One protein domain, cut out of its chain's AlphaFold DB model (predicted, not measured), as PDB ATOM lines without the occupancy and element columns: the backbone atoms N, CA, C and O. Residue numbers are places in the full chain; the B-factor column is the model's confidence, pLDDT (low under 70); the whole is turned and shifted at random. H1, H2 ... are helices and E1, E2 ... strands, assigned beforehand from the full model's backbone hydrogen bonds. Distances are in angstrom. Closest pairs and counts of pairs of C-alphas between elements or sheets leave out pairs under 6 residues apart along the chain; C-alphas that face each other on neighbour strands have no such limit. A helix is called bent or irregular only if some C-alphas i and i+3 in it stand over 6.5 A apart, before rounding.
ATOM      1  N   PRO A  25     191.454 147.628 162.483       59.66
ATOM      2  CA  PRO A  25     191.448 146.246 162.041       59.66
ATOM      3  C   PRO A  25     190.084 145.944 161.406       59.66
ATOM      4  O   PRO A  25     189.060 146.424 161.913       59.66
ATOM      5  N   PRO A  26     190.033 145.180 160.302       64.19
ATOM      6  CA  PRO A  26     188.765 144.844 159.674       64.19
ATOM      7  C   PRO A  26     187.886 144.112 160.688       64.19
ATOM      8  O   PRO A  26     188.332 143.174 161.350       64.19
ATOM      9  N   GLN A  27     186.634 144.557 160.827       70.75
ATOM     10  CA  GLN A  27     185.692 143.981 161.784       70.75
ATOM     11  C   GLN A  27     185.209 142.620 161.278       70.75
ATOM     12  O   GLN A  27     184.143 142.490 160.679       70.75
ATOM     13  N   LEU A  28     186.025 141.595 161.526       83.19
ATOM     14  CA  LEU A  28     185.732 140.185 161.287       83.19
ATOM     15  C   LEU A  28     184.703 139.694 162.321       83.19
ATOM     16  O   LEU A  28     184.993 138.830 163.141       83.19
ATOM     17  N   THR A  29     183.505 140.280 162.303       87.94
ATOM     18  CA  THR A  29     182.412 140.019 163.245       87.94
ATOM     19  C   THR A  29     181.132 139.722 162.469       87.94
ATOM     20  O   THR A  29     180.501 140.618 161.911       87.94
ATOM     21  N   VAL A  30     180.718 138.458 162.462       89.62
ATOM     22  CA  VAL A  30     179.432 138.031 161.891       89.62
ATOM     23  C   VAL A  30     178.317 138.384 162.877       89.62
ATOM     24  O   VAL A  30     178.504 138.245 164.081       89.62
ATOM     25  N   ARG A  31     177.142 138.813 162.402       92.56
ATOM     26  CA  ARG A  31     175.943 139.000 163.242       92.56
ATOM     27  C   ARG A  31     174.812 138.105 162.744       92.56
ATOM     28  O   ARG A  31     174.585 138.029 161.537       92.56
ATOM     29  N   ARG A  32     174.113 137.428 163.657       91.19
ATOM     30  CA  ARG A  32     172.904 136.635 163.380       91.19
ATOM     31  C   ARG A  32     171.890 136.827 164.512       91.19
ATOM     32  O   ARG A  32     172.271 136.920 165.677       91.19
ATOM     33  N   SER A  33     170.614 136.856 164.154       90.94
ATOM     34  CA  SER A  33     169.492 137.015 165.081       90.94
ATOM     35  C   SER A  33     168.766 135.684 165.254       90.94
ATOM     36  O   SER A  33     168.478 135.002 164.270       90.94
ATOM     37  N   PHE A  34     168.448 135.325 166.495       90.31
ATOM     38  CA  PHE A  34     167.672 134.132 166.840       90.31
ATOM     39  C   PHE A  34     166.351 134.563 167.477       90.31
ATOM     40  O   PHE A  34     166.329 135.508 168.263       90.31
ATOM     41  N   ILE A  35     165.246 133.887 167.164       91.50
ATOM     42  CA  ILE A  35     163.935 134.205 167.738       91.50
ATOM     43  C   ILE A  35     163.628 133.203 168.848       91.50
ATOM     44  O   ILE A  35     163.357 132.034 168.580       91.50
ATOM     45  N   ALA A  36     163.644 133.671 170.094       92.19
ATOM     46  CA  ALA A  36     163.110 132.930 171.227       92.19
ATOM     47  C   ALA A  36     161.582 133.075 171.246       92.19
ATOM     48  O   ALA A  36     161.067 134.190 171.306       92.19
ATOM     49  N   ARG A  37     160.857 131.957 171.202       92.50
ATOM     50  CA  ARG A  37     159.396 131.887 171.308       92.50
ATOM     51  C   ARG A  37     159.005 131.162 172.586       92.50
ATOM     52  O   ARG A  37     159.449 130.038 172.808       92.50
ATOM     53  N   ASN A  38     158.135 131.766 173.389       94.31
ATOM     54  CA  ASN A  38     157.467 131.051 174.472       94.31
ATOM     55  C   ASN A  38     156.248 130.314 173.906       94.31
ATOM     56  O   ASN A  38     155.338 130.937 173.361       94.31
ATOM     57  N   ILE A  39     156.262 128.986 174.003       93.12
ATOM     58  CA  ILE A  39     155.182 128.098 173.547       93.12
ATOM     59  C   ILE A  39     154.276 127.711 174.733       93.12
ATOM     60  O   ILE A  39     153.137 127.296 174.536       93.12
ATOM     61  N   GLY A  40     154.750 127.898 175.970       90.94
ATOM     62  CA  GLY A  40     153.985 127.640 177.186       90.94
ATOM     63  C   GLY A  40     152.917 128.696 177.496       90.94
ATOM     64  O   GLY A  40     152.959 129.838 177.042       90.94
ATOM     65  N   GLU A  41     151.973 128.302 178.351       91.12
ATOM     66  CA  GLU A  41     150.845 129.126 178.818       91.12
ATOM     67  C   GLU A  41     151.238 130.161 179.891       91.12
ATOM     68  O   GLU A  41     150.431 131.004 180.277       91.12
ATOM     69  N   ILE A  42     152.474 130.101 180.396       91.69
ATOM     70  CA  ILE A  42     152.981 130.928 181.498       91.69
ATOM     71  C   ILE A  42     153.985 131.961 180.961       91.69
ATOM     72  O   ILE A  42     154.877 131.573 180.207       91.69
ATOM     73  N   PRO A  43     153.897 133.251 181.349       91.81
ATOM     74  CA  PRO A  43     154.916 134.244 181.017       91.81
ATOM     75  C   PRO A  43     156.258 133.908 181.684       91.81
ATOM     76  O   PRO A  43     156.296 133.508 182.847       91.81
ATOM     77  N   LEU A  44     157.356 134.097 180.954       93.25
ATOM     78  CA  LEU A  44     158.717 133.790 181.403       93.25
ATOM     79  C   LEU A  44     159.551 135.071 181.414       93.25
ATOM     80  O   LEU A  44     159.651 135.750 180.397       93.25
ATOM     81  N   ASP A  45     160.144 135.402 182.556       94.06
ATOM     82  CA  ASP A  45     160.893 136.637 182.780       94.06
ATOM     83  C   ASP A  45     162.392 136.328 182.735       94.06
ATOM     84  O   ASP A  45     163.002 135.988 183.749       94.06
ATOM     85  N   ILE A  46     162.981 136.365 181.537       92.75
ATOM     86  CA  ILE A  46     164.383 136.004 181.310       92.75
ATOM     87  C   ILE A  46     165.275 137.089 181.912       92.75
ATOM     88  O   ILE A  46     165.286 138.222 181.436       92.75
ATOM     89  N   ARG A  47     166.033 136.738 182.957       89.62
ATOM     90  CA  ARG A  47     166.881 137.676 183.717       89.62
ATOM     91  C   ARG A  47     168.356 137.589 183.385       89.62
ATOM     92  O   ARG A  47     169.049 138.594 183.475       89.62
ATOM     93  N   ILE A  48     168.831 136.394 183.045       87.94
ATOM     94  CA  ILE A  48     170.240 136.146 182.740       87.94
ATOM     95  C   ILE A  48     170.317 135.456 181.384       87.94
ATOM     96  O   ILE A  48     169.658 134.440 181.157       87.94
ATOM     97  N   LEU A  49     171.143 136.009 180.500       89.88
ATOM     98  CA  LEU A  49     171.620 135.355 179.291       89.88
ATOM     99  C   LEU A  49     173.119 135.127 179.471       89.88
ATOM    100  O   LEU A  49     173.840 136.091 179.717       89.88
ATOM    101  N   GLU A  50     173.572 133.875 179.404       87.94
ATOM    102  CA  GLU A  50     174.940 133.498 179.781       87.94
ATOM    103  C   GLU A  50     175.563 132.477 178.822       87.94
ATOM    104  O   GLU A  50     174.956 131.446 178.517       87.94
ATOM    105  N   ILE A  51     176.785 132.746 178.347       88.31
ATOM    106  CA  ILE A  51     177.499 131.887 177.387       88.31
ATOM    107  C   ILE A  51     178.446 130.930 178.126       88.31
ATOM    108  O   ILE A  51     179.618 131.224 178.367       88.31
ATOM    109  N   TYR A  52     177.932 129.754 178.478       76.25
ATOM    110  CA  TYR A  52     178.608 128.816 179.371       76.25
ATOM    111  C   TYR A  52     179.856 128.141 178.770       76.25
ATOM    112  O   TYR A  52     179.855 127.713 177.604       76.25
ATOM    113  N   PRO A  53     180.902 127.913 179.593       66.56
ATOM    114  CA  PRO A  53     181.872 126.853 179.353       66.56
ATOM    115  C   PRO A  53     181.169 125.488 179.219       66.56
ATOM    116  O   PRO A  53     180.141 125.258 179.859       66.56
ATOM    117  N   PRO A  54     181.720 124.525 178.455       63.00
ATOM    118  CA  PRO A  54     181.257 123.146 178.548       63.00
ATOM    119  C   PRO A  54     181.418 122.637 179.990       63.00
ATOM    120  O   PRO A  54     182.434 122.907 180.633       63.00
ATOM    121  N   GLN A  55     180.442 121.856 180.467       58.44
ATOM    122  CA  GLN A  55     180.347 121.340 181.848       58.44
ATOM    123  C   GLN A  55     181.627 120.634 182.350       58.44
ATOM    124  O   GLN A  55     181.904 120.621 183.544       58.44
ATOM    125  N   ASN A  56     182.449 120.104 181.439       59.50
ATOM    126  CA  ASN A  56     183.699 119.403 181.749       59.50
ATOM    127  C   ASN A  56     184.946 120.319 181.688       59.50
ATOM    128  O   ASN A  56     186.061 119.825 181.517       59.50
ATOM    129  N   SER A  57     184.796 121.648 181.735       66.19
ATOM    130  CA  SER A  57     185.948 122.554 181.628       66.19
ATOM    131  C   SER A  57     186.864 122.459 182.855       66.19
ATOM    132  O   SER A  57     186.412 122.524 183.998       66.19
ATOM    133  N   ILE A  58     188.175 122.356 182.615       68.94
ATOM    134  CA  ILE A  58     189.197 122.266 183.677       68.94
ATOM    135  C   ILE A  58     189.129 123.489 184.609       68.94
ATOM    136  O   ILE A  58     189.316 123.352 185.812       68.94
ATOM    137  N   TRP A  59     188.771 124.661 184.078       66.25
ATOM    138  CA  TRP A  59     188.550 125.887 184.848       66.25
ATOM    139  C   TRP A  59     187.430 125.754 185.889       66.25
ATOM    140  O   TRP A  59     187.603 126.201 187.018       66.25
ATOM    141  N   TYR A  60     186.321 125.085 185.559       67.94
ATOM    142  CA  TYR A  60     185.231 124.853 186.514       67.94
ATOM    143  C   TYR A  60     185.680 123.964 187.686       67.94
ATOM    144  O   TYR A  60     185.318 124.220 188.832       67.94
ATOM    145  N   LEU A  61     186.526 122.963 187.414       68.62
ATOM    146  CA  LEU A  61     187.086 122.069 188.434       68.62
ATOM    147  C   LEU A  61     188.178 122.748 189.279       68.62
ATOM    148  O   LEU A  61     188.168 122.629 190.500       68.62
ATOM    149  N   ALA A  62     189.097 123.480 188.646       68.38
ATOM    150  CA  ALA A  62     190.237 124.114 189.313       68.38
ATOM    151  C   ALA A  62     189.851 125.341 190.159       68.38
ATOM    152  O   ALA A  62     190.501 125.613 191.166       68.38
ATOM    153  N   PHE A  63     188.787 126.060 189.782       65.75
ATOM    154  CA  PHE A  63     188.318 127.274 190.465       65.75
ATOM    155  C   PHE A  63     186.955 127.081 191.161       65.75
ATOM    156  O   PHE A  63     186.265 128.049 191.474       65.75
ATOM    157  N   GLY A  64     186.560 125.826 191.420       58.16
ATOM    158  CA  GLY A  64     185.401 125.483 192.257       58.16
ATOM    159  C   GLY A  64     184.061 126.037 191.758       58.16
ATOM    160  O   GLY A  64     183.231 126.445 192.564       58.16
ATOM    161  N   GLY A  65     183.878 126.125 190.440       57.97
ATOM    162  CA  GLY A  65     182.720 126.753 189.793       57.97
ATOM    163  C   GLY A  65     182.662 128.284 189.885       57.97
ATOM    164  O   GLY A  65     181.859 128.897 189.186       57.97
ATOM    165  N   SER A  66     183.532 128.925 190.674       49.16
ATOM    166  CA  SER A  66     183.579 130.378 190.850       49.16
ATOM    167  C   SER A  66     184.375 131.062 189.732       49.16
ATOM    168  O   SER A  66     185.383 131.727 189.979       49.16
ATOM    169  N   PHE A  67     183.897 130.942 188.491       53.44
ATOM    170  CA  PHE A  67     184.250 131.925 187.470       53.44
ATOM    171  C   PHE A  67     183.691 133.277 187.935       53.44
ATOM    172  O   PHE A  67     182.485 133.407 188.150       53.44
ATOM    173  N   SER A  68     184.559 134.267 188.166       49.22
ATOM    174  CA  SER A  68     184.111 135.636 188.446       49.22
ATOM    175  C   SER A  68     183.182 136.099 187.326       49.22
ATOM    176  O   SER A  68     183.384 135.706 186.179       49.22
ATOM    177  N   GLN A  69     182.182 136.923 187.651       50.75
ATOM    178  CA  GLN A  69     181.161 137.398 186.711       50.75
ATOM    179  C   GLN A  69     181.757 138.327 185.636       50.75
ATOM    180  O   GLN A  69     181.561 139.538 185.666       50.75
ATOM    181  N   GLY A  70     182.496 137.750 184.686       49.84
ATOM    182  CA  GLY A  70     182.663 138.319 183.356       49.84
ATOM    183  C   GLY A  70     181.300 138.370 182.678       49.84
ATOM    184  O   GLY A  70     180.448 137.515 182.940       49.84
ATOM    185  N   ASP A  71     181.091 139.403 181.871       58.94
ATOM    186  CA  ASP A  71     179.788 139.793 181.343       58.94
ATOM    187  C   ASP A  71     179.062 138.589 180.741       58.94
ATOM    188  O   ASP A  71     179.509 138.030 179.745       58.94
ATOM    189  N   SER A  72     177.936 138.169 181.332       74.06
ATOM    190  CA  SER A  72     177.244 136.933 180.923       74.06
ATOM    191  C   SER A  72     176.873 136.949 179.428       74.06
ATOM    192  O   SER A  72     176.856 135.925 178.742       74.06
ATOM    193  N   CYS A  73     176.672 138.160 178.918       87.06
ATOM    194  CA  CYS A  73     176.480 138.549 177.533       87.06
ATOM    195  C   CYS A  73     177.601 138.134 176.559       87.06
ATOM    196  O   CYS A  73     177.344 138.084 175.356       87.06
ATOM    197  N   GLU A  74     178.834 137.895 177.017       87.88
ATOM    198  CA  GLU A  74     180.026 137.788 176.165       87.88
ATOM    199  C   GLU A  74     180.921 136.601 176.556       87.88
ATOM    200  O   GLU A  74     181.226 136.363 177.720       87.88
ATOM    201  N   GLY A  75     181.386 135.835 175.567       86.94
ATOM    202  CA  GLY A  75     182.249 134.685 175.825       86.94
ATOM    203  C   GLY A  75     182.650 133.919 174.569       86.94
ATOM    204  O   GLY A  75     181.842 133.674 173.676       86.94
ATOM    205  N   TYR A  76     183.914 133.489 174.508       85.94
ATOM    206  CA  TYR A  76     184.452 132.635 173.434       85.94
ATOM    207  C   TYR A  76     184.220 133.173 172.006       85.94
ATOM    208  O   TYR A  76     183.916 132.410 171.088       85.94
ATOM    209  N   GLY A  77     184.330 134.492 171.834       88.44
ATOM    210  CA  GLY A  77     184.082 135.192 170.569       88.44
ATOM    211  C   GLY A  77     182.611 135.528 170.302       88.44
ATOM    212  O   GLY A  77     182.337 136.345 169.429       88.44
ATOM    213  N   PHE A  78     181.659 134.963 171.049       91.56
ATOM    214  CA  PHE A  78     180.248 135.348 170.979       91.56
ATOM    215  C   PHE A  78     179.955 136.560 171.875       91.56
ATOM    216  O   PHE A  78     180.513 136.681 172.964       91.56
ATOM    217  N   ARG A  79     179.042 137.426 171.427       91.88
ATOM    218  CA  ARG A  79     178.554 138.616 172.136       91.88
ATOM    219  C   ARG A  79     177.065 138.819 171.862       91.88
ATOM    220  O   ARG A  79     176.672 138.988 170.711       91.88
ATOM    221  N   ILE A  80     176.245 138.849 172.903       92.88
ATOM    222  CA  ILE A  80     174.816 139.172 172.826       92.88
ATOM    223  C   ILE A  80     174.677 140.695 172.789       92.88
ATOM    224  O   ILE A  80     175.060 141.376 173.737       92.88
ATOM    225  N   LEU A  81     174.137 141.238 171.697       91.00
ATOM    226  CA  LEU A  81     173.998 142.688 171.514       91.00
ATOM    227  C   LEU A  81     172.853 143.254 172.366       91.00
ATOM    228  O   LEU A  81     173.010 144.289 173.010       91.00
ATOM    229  N   ASN A  82     171.731 142.533 172.436       88.38
ATOM    230  CA  ASN A  82     170.539 142.936 173.189       88.38
ATOM    231  C   ASN A  82     170.493 142.231 174.555       88.38
ATOM    232  O   ASN A  82     169.507 141.580 174.897       88.38
ATOM    233  N   CYS A  83     171.580 142.312 175.323       89.62
ATOM    234  CA  CYS A  83     171.717 141.619 176.608       89.62
ATOM    235  C   CYS A  83     171.003 142.358 177.757       89.62
ATOM    236  O   CYS A  83     171.620 142.841 178.702       89.62
ATOM    237  N   HIS A  84     169.682 142.466 177.647       89.50
ATOM    238  CA  HIS A  84     168.803 143.037 178.665       89.50
ATOM    239  C   HIS A  84     167.821 141.960 179.146       89.50
ATOM    240  O   HIS A  84     167.500 141.056 178.371       89.50
ATOM    241  N   PRO A  85     167.328 142.025 180.395       90.75
ATOM    242  CA  PRO A  85     166.258 141.140 180.838       90.75
ATOM    243  C   PRO A  85     164.968 141.428 180.053       90.75
ATOM    244  O   PRO A  85     164.643 142.590 179.801       90.75
ATOM    245  N   PHE A  86     164.229 140.386 179.669       93.00
ATOM    246  CA  PHE A  86     162.986 140.519 178.901       93.00
ATOM    247  C   PHE A  86     161.943 139.469 179.292       93.00
ATOM    248  O   PHE A  86     162.255 138.300 179.530       93.00
ATOM    249  N   THR A  87     160.673 139.876 179.295       93.69
ATOM    250  CA  THR A  87     159.551 138.996 179.634       93.69
ATOM    251  C   THR A  87     158.857 138.477 178.371       93.69
ATOM    252  O   THR A  87     158.185 139.222 177.657       93.69
ATOM    253  N   LEU A  88     158.980 137.176 178.102       93.56
ATOM    254  CA  LEU A  88     158.221 136.471 177.071       93.56
ATOM    255  C   LEU A  88     156.825 136.113 177.595       93.56
ATOM    256  O   LEU A  88     156.654 135.127 178.316       93.56
ATOM    257  N   GLN A  89     155.812 136.876 177.191       94.75
ATOM    258  CA  GLN A  89     154.407 136.509 177.403       94.75
ATOM    259  C   GLN A  89     154.056 135.182 176.681       94.75
ATOM    260  O   GLN A  89     154.789 134.773 175.775       94.75
ATOM    261  N   PRO A  90     152.964 134.486 177.049       94.19
ATOM    262  CA  PRO A  90     152.525 133.274 176.352       94.19
ATOM    263  C   PRO A  90     152.342 133.519 174.848       94.19
ATOM    264  O   PRO A  90     151.801 134.549 174.450       94.19
ATOM    265  N   ASN A  91     152.804 132.588 174.008       92.19
ATOM    266  CA  ASN A  91     152.874 132.717 172.541       92.19
ATOM    267  C   ASN A  91     153.720 133.883 171.980       92.19
ATOM    268  O   ASN A  91     153.815 134.017 170.758       92.19
ATOM    269  N   HIS A  92     154.368 134.696 172.818       93.81
ATOM    270  CA  HIS A  92     155.182 135.829 172.377       93.81
ATOM    271  C   HIS A  92     156.560 135.387 171.859       93.81
ATOM    272  O   HIS A  92     157.096 134.340 172.241       93.81
ATOM    273  N   THR A  93     157.160 136.224 171.013       93.75
ATOM    274  CA  THR A  93     158.503 136.050 170.446       93.75
ATOM    275  C   THR A  93     159.435 137.198 170.841       93.75
ATOM    276  O   THR A  93     158.988 138.309 171.113       93.75
ATOM    277  N   HIS A  94     160.742 136.949 170.899       93.56
ATOM    278  CA  HIS A  94     161.759 137.969 171.164       93.56
ATOM    279  C   HIS A  94     163.041 137.672 170.377       93.56
ATOM    280  O   HIS A  94     163.516 136.534 170.360       93.56
ATOM    281  N   SER A  95     163.602 138.687 169.718       93.12
ATOM    282  CA  SER A  95     164.821 138.581 168.909       93.12
ATOM    283  C   SER A  95     166.081 138.783 169.756       93.12
ATOM    284  O   SER A  95     166.333 139.870 170.281       93.12
ATOM    285  N   ILE A  96     166.894 137.734 169.859       93.19
ATOM    286  CA  ILE A  96     168.201 137.738 170.516       93.19
ATOM    287  C   ILE A  96     169.275 137.884 169.433       93.19
ATOM    288  O   ILE A  96     169.560 136.942 168.690       93.19
ATOM    289  N   ASP A  97     169.870 139.071 169.349       93.75
ATOM    290  CA  ASP A  97     170.936 139.373 168.391       93.75
ATOM    291  C   ASP A  97     172.299 138.954 168.947       93.75
ATOM    292  O   ASP A  97     172.716 139.422 170.011       93.75
ATOM    293  N   ILE A  98     173.010 138.095 168.214       93.25
ATOM    294  CA  ILE A  98     174.321 137.571 168.605       93.25
ATOM    295  C   ILE A  98     175.356 137.923 167.533       93.25
ATOM    296  O   ILE A  98     175.240 137.558 166.360       93.25
ATOM    297  N   ALA A  99     176.398 138.624 167.958       93.44
ATOM    298  CA  ALA A  99     177.630 138.803 167.213       93.44
ATOM    299  C   ALA A  99     178.605 137.650 167.509       93.44
ATOM    300  O   ALA A  99     178.686 137.170 168.638       93.44
ATOM    301  N   PHE A 100     179.367 137.222 166.506       92.06
ATOM    302  CA  PHE A 100     180.477 136.286 166.638       92.06
ATOM    303  C   PHE A 100     181.727 136.856 165.959       92.06
ATOM    304  O   PHE A 100     181.765 137.021 164.738       92.06
ATOM    305  N   THR A 101     182.748 137.123 166.765       90.75
ATOM    306  CA  THR A 101     184.095 137.518 166.350       90.75
ATOM    307  C   THR A 101     185.029 136.322 166.559       90.75
ATOM    308  O   THR A 101     185.411 136.057 167.701       90.75
ATOM    309  N   PRO A 102     185.391 135.561 165.510       88.62
ATOM    310  CA  PRO A 102     186.407 134.520 165.622       88.62
ATOM    311  C   PRO A 102     187.762 135.080 166.069       88.62
ATOM    312  O   PRO A 102     188.263 136.065 165.534       88.62
ATOM    313  N   ASP A 103     188.394 134.371 167.000       83.00
ATOM    314  CA  ASP A 103     189.800 134.540 167.387       83.00
ATOM    315  C   ASP A 103     190.776 133.842 166.411       83.00
ATOM    316  O   ASP A 103     191.994 133.992 166.509       83.00
ATOM    317  N   PHE A 104     190.225 133.052 165.482       85.62
ATOM    318  CA  PHE A 104     190.915 132.151 164.555       85.62
ATOM    319  C   PHE A 104     191.861 131.137 165.231       85.62
ATOM    320  O   PHE A 104     192.714 130.557 164.558       85.62
ATOM    321  N   THR A 105     191.686 130.852 166.529       83.44
ATOM    322  CA  THR A 105     192.387 129.736 167.196       83.44
ATOM    323  C   THR A 105     191.759 128.390 166.831       83.44
ATOM    324  O   THR A 105     192.448 127.372 166.773       83.44
ATOM    325  N   MET A 106     190.456 128.387 166.522       84.81
ATOM    326  CA  MET A 106     189.693 127.213 166.104       84.81
ATOM    327  C   MET A 106     188.829 127.520 164.875       84.81
ATOM    328  O   MET A 106     188.191 128.566 164.788       84.81
ATOM    329  N   SER A 107     188.729 126.566 163.946       87.50
ATOM    330  CA  SER A 107     187.813 126.639 162.792       87.50
ATOM    331  C   SER A 107     186.347 126.358 163.143       87.50
ATOM    332  O   SER A 107     185.461 126.553 162.313       87.50
ATOM    333  N   LYS A 108     186.068 125.891 164.363       90.69
ATOM    334  CA  LYS A 108     184.719 125.638 164.869       90.69
ATOM    335  C   LYS A 108     184.664 125.904 166.366       90.69
ATOM    336  O   LYS A 108     185.433 125.311 167.121       90.69
ATOM    337  N   VAL A 109     183.721 126.742 166.786       90.00
ATOM    338  CA  VAL A 109     183.464 127.062 168.194       90.00
ATOM    339  C   VAL A 109     182.034 126.640 168.524       90.00
ATOM    340  O   VAL A 109     181.084 127.091 167.887       90.00
ATOM    341  N   VAL A 110     181.884 125.754 169.511       91.31
ATOM    342  CA  VAL A 110     180.586 125.282 170.014       91.31
ATOM    343  C   VAL A 110     180.454 125.684 171.479       91.31
ATOM    344  O   VAL A 110     181.351 125.374 172.267       91.31
ATOM    345  N   ARG A 111     179.372 126.381 171.840       90.12
ATOM    346  CA  ARG A 111     179.091 126.873 173.204       90.12
ATOM    347  C   ARG A 111     177.612 126.748 173.544       90.12
ATOM    348  O   ARG A 111     176.783 126.648 172.645       90.12
ATOM    349  N   SER A 112     177.290 126.790 174.832       89.38
ATOM    350  CA  SER A 112     175.905 126.776 175.304       89.38
ATOM    351  C   SER A 112     175.462 128.179 175.704       89.38
ATOM    352  O   SER A 112     176.048 128.765 176.609       89.38
ATOM    353  N   LEU A 113     174.416 128.700 175.069       90.81
ATOM    354  CA  LEU A 113     173.667 129.851 175.564       90.81
ATOM    355  C   LEU A 113     172.642 129.354 176.589       90.81
ATOM    356  O   LEU A 113     171.717 128.622 176.224       90.81
ATOM    357  N   ARG A 114     172.791 129.761 177.849       89.88
ATOM    358  CA  ARG A 114     171.797 129.550 178.905       89.88
ATOM    359  C   ARG A 114     170.944 130.808 179.054       89.88
ATOM    360  O   ARG A 114     171.476 131.881 179.325       89.88
ATOM    361  N   LEU A 115     169.630 130.664 178.917       91.12
ATOM    362  CA  LEU A 115     168.651 131.640 179.396       91.12
ATOM    363  C   LEU A 115     168.174 131.189 180.781       91.12
ATOM    364  O   LEU A 115     167.836 130.016 180.951       91.12
ATOM    365  N   VAL A 116     168.127 132.101 181.751       90.06
ATOM    366  CA  VAL A 116     167.596 131.837 183.098       90.06
ATOM    367  C   VAL A 116     166.394 132.740 183.351       90.06
ATOM    368  O   VAL A 116     166.521 133.966 183.373       90.06
ATOM    369  N   ASP A 117     165.230 132.127 183.547       92.56
ATOM    370  CA  ASP A 117     164.015 132.795 184.016       92.56
ATOM    371  C   ASP A 117     164.112 133.144 185.513       92.56
ATOM    372  O   ASP A 117     164.712 132.419 186.308       92.56
ATOM    373  N   SER A 118     163.443 134.231 185.895       90.00
ATOM    374  CA  SER A 118     163.181 134.702 187.259       90.00
ATOM    375  C   SER A 118     162.867 133.614 188.292       90.00
ATOM    376  O   SER A 118     163.261 133.744 189.451       90.00
ATOM    377  N   THR A 119     162.182 132.536 187.892       87.25
ATOM    378  CA  THR A 119     161.792 131.433 188.784       87.25
ATOM    379  C   THR A 119     162.831 130.304 188.866       87.25
ATOM    380  O   THR A 119     162.547 129.249 189.431       87.25
ATOM    381  N   GLY A 120     164.030 130.505 188.306       84.25
ATOM    382  CA  GLY A 120     165.106 129.508 188.245       84.25
ATOM    383  C   GLY A 120     164.979 128.514 187.085       84.25
ATOM    384  O   GLY A 120     165.638 127.477 187.091       84.25
ATOM    385  N   GLY A 121     164.123 128.794 186.095       87.38
ATOM    386  CA  GLY A 121     163.987 127.960 184.900       87.38
ATOM    387  C   GLY A 121     165.162 128.151 183.940       87.38
ATOM    388  O   GLY A 121     165.312 129.231 183.374       87.38
ATOM    389  N   GLU A 122     165.975 127.112 183.733       89.31
ATOM    390  CA  GLU A 122     167.095 127.137 182.784       89.31
ATOM    391  C   GLU A 122     166.721 126.569 181.408       89.31
ATOM    392  O   GLU A 122     166.289 125.420 181.289       89.31
ATOM    393  N   PHE A 123     167.001 127.331 180.350       89.56
ATOM    394  CA  PHE A 123     166.859 126.904 178.958       89.56
ATOM    395  C   PHE A 123     168.226 126.969 178.269       89.56
ATOM    396  O   PHE A 123     168.848 128.026 178.231       89.56
ATOM    397  N   ASN A 124     168.712 125.841 177.744       90.62
ATOM    398  CA  ASN A 124     170.070 125.707 177.209       90.62
ATOM    399  C   ASN A 124     170.049 125.425 175.695       90.62
ATOM    400  O   ASN A 124     169.505 124.407 175.266       90.62
ATOM    401  N   TYR A 125     170.690 126.291 174.905       90.69
ATOM    402  CA  TYR A 125     170.761 126.224 173.438       90.69
ATOM    403  C   TYR A 125     172.211 126.143 172.956       90.69
ATOM    404  O   TYR A 125     173.101 126.705 173.586       90.69
ATOM    405  N   SER A 126     172.466 125.473 171.830       90.75
ATOM    406  CA  SER A 126     173.827 125.314 171.293       90.75
ATOM    407  C   SER A 126     174.132 126.352 170.210       90.75
ATOM    408  O   SER A 126     173.520 126.341 169.143       90.75
ATOM    409  N   LEU A 127     175.103 127.224 170.476       91.56
ATOM    410  CA  LEU A 127     175.697 128.134 169.499       91.56
ATOM    411  C   LEU A 127     176.837 127.409 168.773       91.56
ATOM    412  O   LEU A 127     177.762 126.907 169.414       91.56
ATOM    413  N   VAL A 128     176.790 127.366 167.438       91.75
ATOM    414  CA  VAL A 128     177.778 126.672 166.596       91.75
ATOM    415  C   VAL A 128     178.315 127.627 165.535       91.75
ATOM    416  O   VAL A 128     177.738 127.760 164.462       91.75
ATOM    417  N   ALA A 129     179.439 128.282 165.814       91.19
ATOM    418  CA  ALA A 129     180.134 129.097 164.824       91.19
ATOM    419  C   ALA A 129     181.190 128.268 164.081       91.19
ATOM    420  O   ALA A 129     181.867 127.423 164.677       91.19
ATOM    421  N   MET A 130     181.346 128.507 162.778       89.69
ATOM    422  CA  MET A 130     182.334 127.834 161.931       89.69
ATOM    423  C   MET A 130     183.015 128.838 160.998       89.69
ATOM    424  O   MET A 130     182.361 129.699 160.416       89.69
ATOM    425  N   VAL A 131     184.330 128.696 160.855       87.31
ATOM    426  CA  VAL A 131     185.194 129.467 159.955       87.31
ATOM    427  C   VAL A 131     185.825 128.491 158.955       87.31
ATOM    428  O   VAL A 131     186.384 127.476 159.386       87.31
ATOM    429  N   PRO A 132     185.788 128.759 157.635       88.12
ATOM    430  CA  PRO A 132     186.419 127.896 156.640       88.12
ATOM    431  C   PRO A 132     187.907 127.661 156.939       88.12
ATOM    432  O   PRO A 132     188.704 128.597 156.990       88.12
ATOM    433  N   SER A 133     188.309 126.398 157.104       82.06
ATOM    434  CA  SER A 133     189.662 126.031 157.560       82.06
ATOM    435  C   SER A 133     190.786 126.567 156.665       82.06
ATOM    436  O   SER A 133     191.832 126.959 157.174       82.06
ATOM    437  N   LYS A 134     190.552 126.658 155.348       83.12
ATOM    438  CA  LYS A 134     191.493 127.240 154.372       83.12
ATOM    439  C   LYS A 134     191.745 128.742 154.571       83.12
ATOM    440  O   LYS A 134     192.780 129.230 154.137       83.12
ATOM    441  N   MET A 135     190.813 129.461 155.198       80.69
ATOM    442  CA  MET A 135     190.930 130.895 155.488       80.69
ATOM    443  C   MET A 135     191.434 131.173 156.908       80.69
ATOM    444  O   MET A 135     191.848 132.294 157.178       80.69
ATOM    445  N   LEU A 136     191.462 130.171 157.801       84.31
ATOM    446  CA  LEU A 136     191.863 130.344 159.201       84.31
ATOM    447  C   LEU A 136     193.248 130.998 159.329       84.31
ATOM    448  O   LEU A 136     193.393 131.993 160.030       84.31
ATOM    449  N   SER A 137     194.249 130.482 158.606       80.12
ATOM    450  CA  SER A 137     195.613 131.023 158.616       80.12
ATOM    451  C   SER A 137     195.667 132.463 158.096       80.12
ATOM    452  O   SER A 137     196.255 133.320 158.754       80.12
ATOM    453  N   ILE A 138     195.003 132.734 156.969       84.12
ATOM    454  CA  ILE A 138     194.954 134.049 156.310       84.12
ATOM    455  C   ILE A 138     194.292 135.088 157.225       84.12
ATOM    456  O   ILE A 138     194.851 136.152 157.461       84.12
ATOM    457  N   CYS A 139     193.130 134.786 157.799       82.88
ATOM    458  CA  CYS A 139     192.445 135.719 158.690       82.88
ATOM    459  C   CYS A 139     193.179 135.889 160.038       82.88
ATOM    460  O   CYS A 139     193.190 136.989 160.591       82.88
ATOM    461  N   SER A 140     193.862 134.850 160.538       83.50
ATOM    462  CA  SER A 140     194.633 134.914 161.793       83.50
ATOM    463  C   SER A 140     195.869 135.829 161.753       83.50
ATOM    464  O   SER A 140     196.376 136.184 162.824       83.50
ATOM    465  N   SER A 141     196.349 136.201 160.555       79.38
ATOM    466  CA  SER A 141     197.429 137.181 160.351       79.38
ATOM    467  C   SER A 141     196.925 138.606 160.090       79.38
ATOM    468  O   SER A 141     197.697 139.551 160.233       79.38
ATOM    469  N   VAL A 142     195.641 138.769 159.752       81.44
ATOM    470  CA  VAL A 142     194.980 140.074 159.565       81.44
ATOM    471  C   VAL A 142     194.523 140.678 160.902       81.44
ATOM    472  O   VAL A 142     194.395 141.896 161.023       81.44
ATOM    473  N   ILE A 143     194.322 139.856 161.941       81.56
ATOM    474  CA  ILE A 143     194.112 140.361 163.306       81.56
ATOM    475  C   ILE A 143     195.368 141.084 163.804       81.56
ATOM    476  O   ILE A 143     196.459 140.512 163.860       81.56
ATOM    477  N   SER A 144     195.179 142.317 164.278       75.81
ATOM    478  CA  SER A 144     196.169 143.081 165.035       75.81
ATOM    479  C   SER A 144     196.475 142.396 166.375       75.81
ATOM    480  O   SER A 144     195.819 142.646 167.389       75.81
ATOM    481  N   ARG A 145     197.470 141.505 166.363       80.06
ATOM    482  CA  ARG A 145     198.039 140.839 167.545       80.06
ATOM    483  C   ARG A 145     198.473 141.893 168.578       80.06
ATOM    484  O   ARG A 145     199.117 142.869 168.184       80.06
TER     485      ARG A 145
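Overview. This is residues 25 to 145 of the 1026 residues of the protein "Transmembrane protein" of Orchesella cincta (UniProt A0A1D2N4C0). Two antiparallel sheets lie partly face to face as a loose, elongated sandwich: a curled sheet of four strands, E4 E2 E6 E7, and a smaller sheet of three, E1 E5 E3. H2 lies crosswise at one end of the long strands, and H1, on the long excursion between E2 and E3, sticks out to one side. The printed part has 121 residues, with two named helices and seven named strands in the order E1 E2 H1 E3 E4 E5 E6 E7 H2, and its class is mixed, helices and strands. It is only just compact, close to loose, with a radius of gyration of the C-alphas of 16.3 A, and it spans 50 by 34 by 21 A.

Arrangement. The larger sheet runs E4, residues 86 to 88, E2, residues 44 to 52, E6, residues 108 to 117, and E7, residues 122 to 130. It is strongly twisted, and curled like part of a barrel. E6 and E7 form a hairpin, with N 113 and O 125 at 2.8 A. E2 and E6 are antiparallel at 152 degrees, with N 50 and O 114 at 2.9 A. E2 bends by 64 degrees at residue 47, and its pairing is staggered: residues 44 to 46 pair with E4, where N 46 and O 86 are 2.9 A apart, and residues 46 to 52 with E6. The other sheet runs E1, residues 30 to 38, E5, residues 93 to 100, and E3, residues 78 to 80. N 34 of E1 and O 96 of E5 are within hydrogen-bond range at 2.9 A, and so are N 79 of E3 and O 99 of E5 at 2.8 A. Between the sheets, the closest C-alphas of E5 and E7 are those of Phe 100 and Ala 129, 7.4 A apart, while E1 and E7 are apart. H1, residues 58 to 62, and H2, residues 133 to 142, are on neither sheet. Every O i to N i+4 pair is within hydrogen-bond range in H1, and 3 of 6 are in H2.

Along the chain. E1 begins at C-alpha 30 (179.432, 138.031, 161.891) and measures 26.3 A. E6 is 29.1 A long, E7 25.8 A, E5 22.3 A and E2 20.6 A, while E3 and E4 have 3 residues each. H1 has 5 residues and begins at C-alpha 58 (189.197, 122.266, 183.677). H2 is 15.1 A long, ends at C-alpha 142 (194.980, 140.074, 159.565), and is irregular: C-alphas 134 and 137 are 7.0 A apart.

Size, cuts and confidence. The two C-alphas farthest apart are those of Glu 41 and Ser 141, at 50.8 A. The printed part has no cut. The link from H1 to E3 is long, with 15 residues, and within it residues 74 to 75 pair antiparallel with residues 78 to 79, which belong to E3. Mean pLDDT of the printed part is 83.8; residues 25 to 26 and 53 to 71 are under 70.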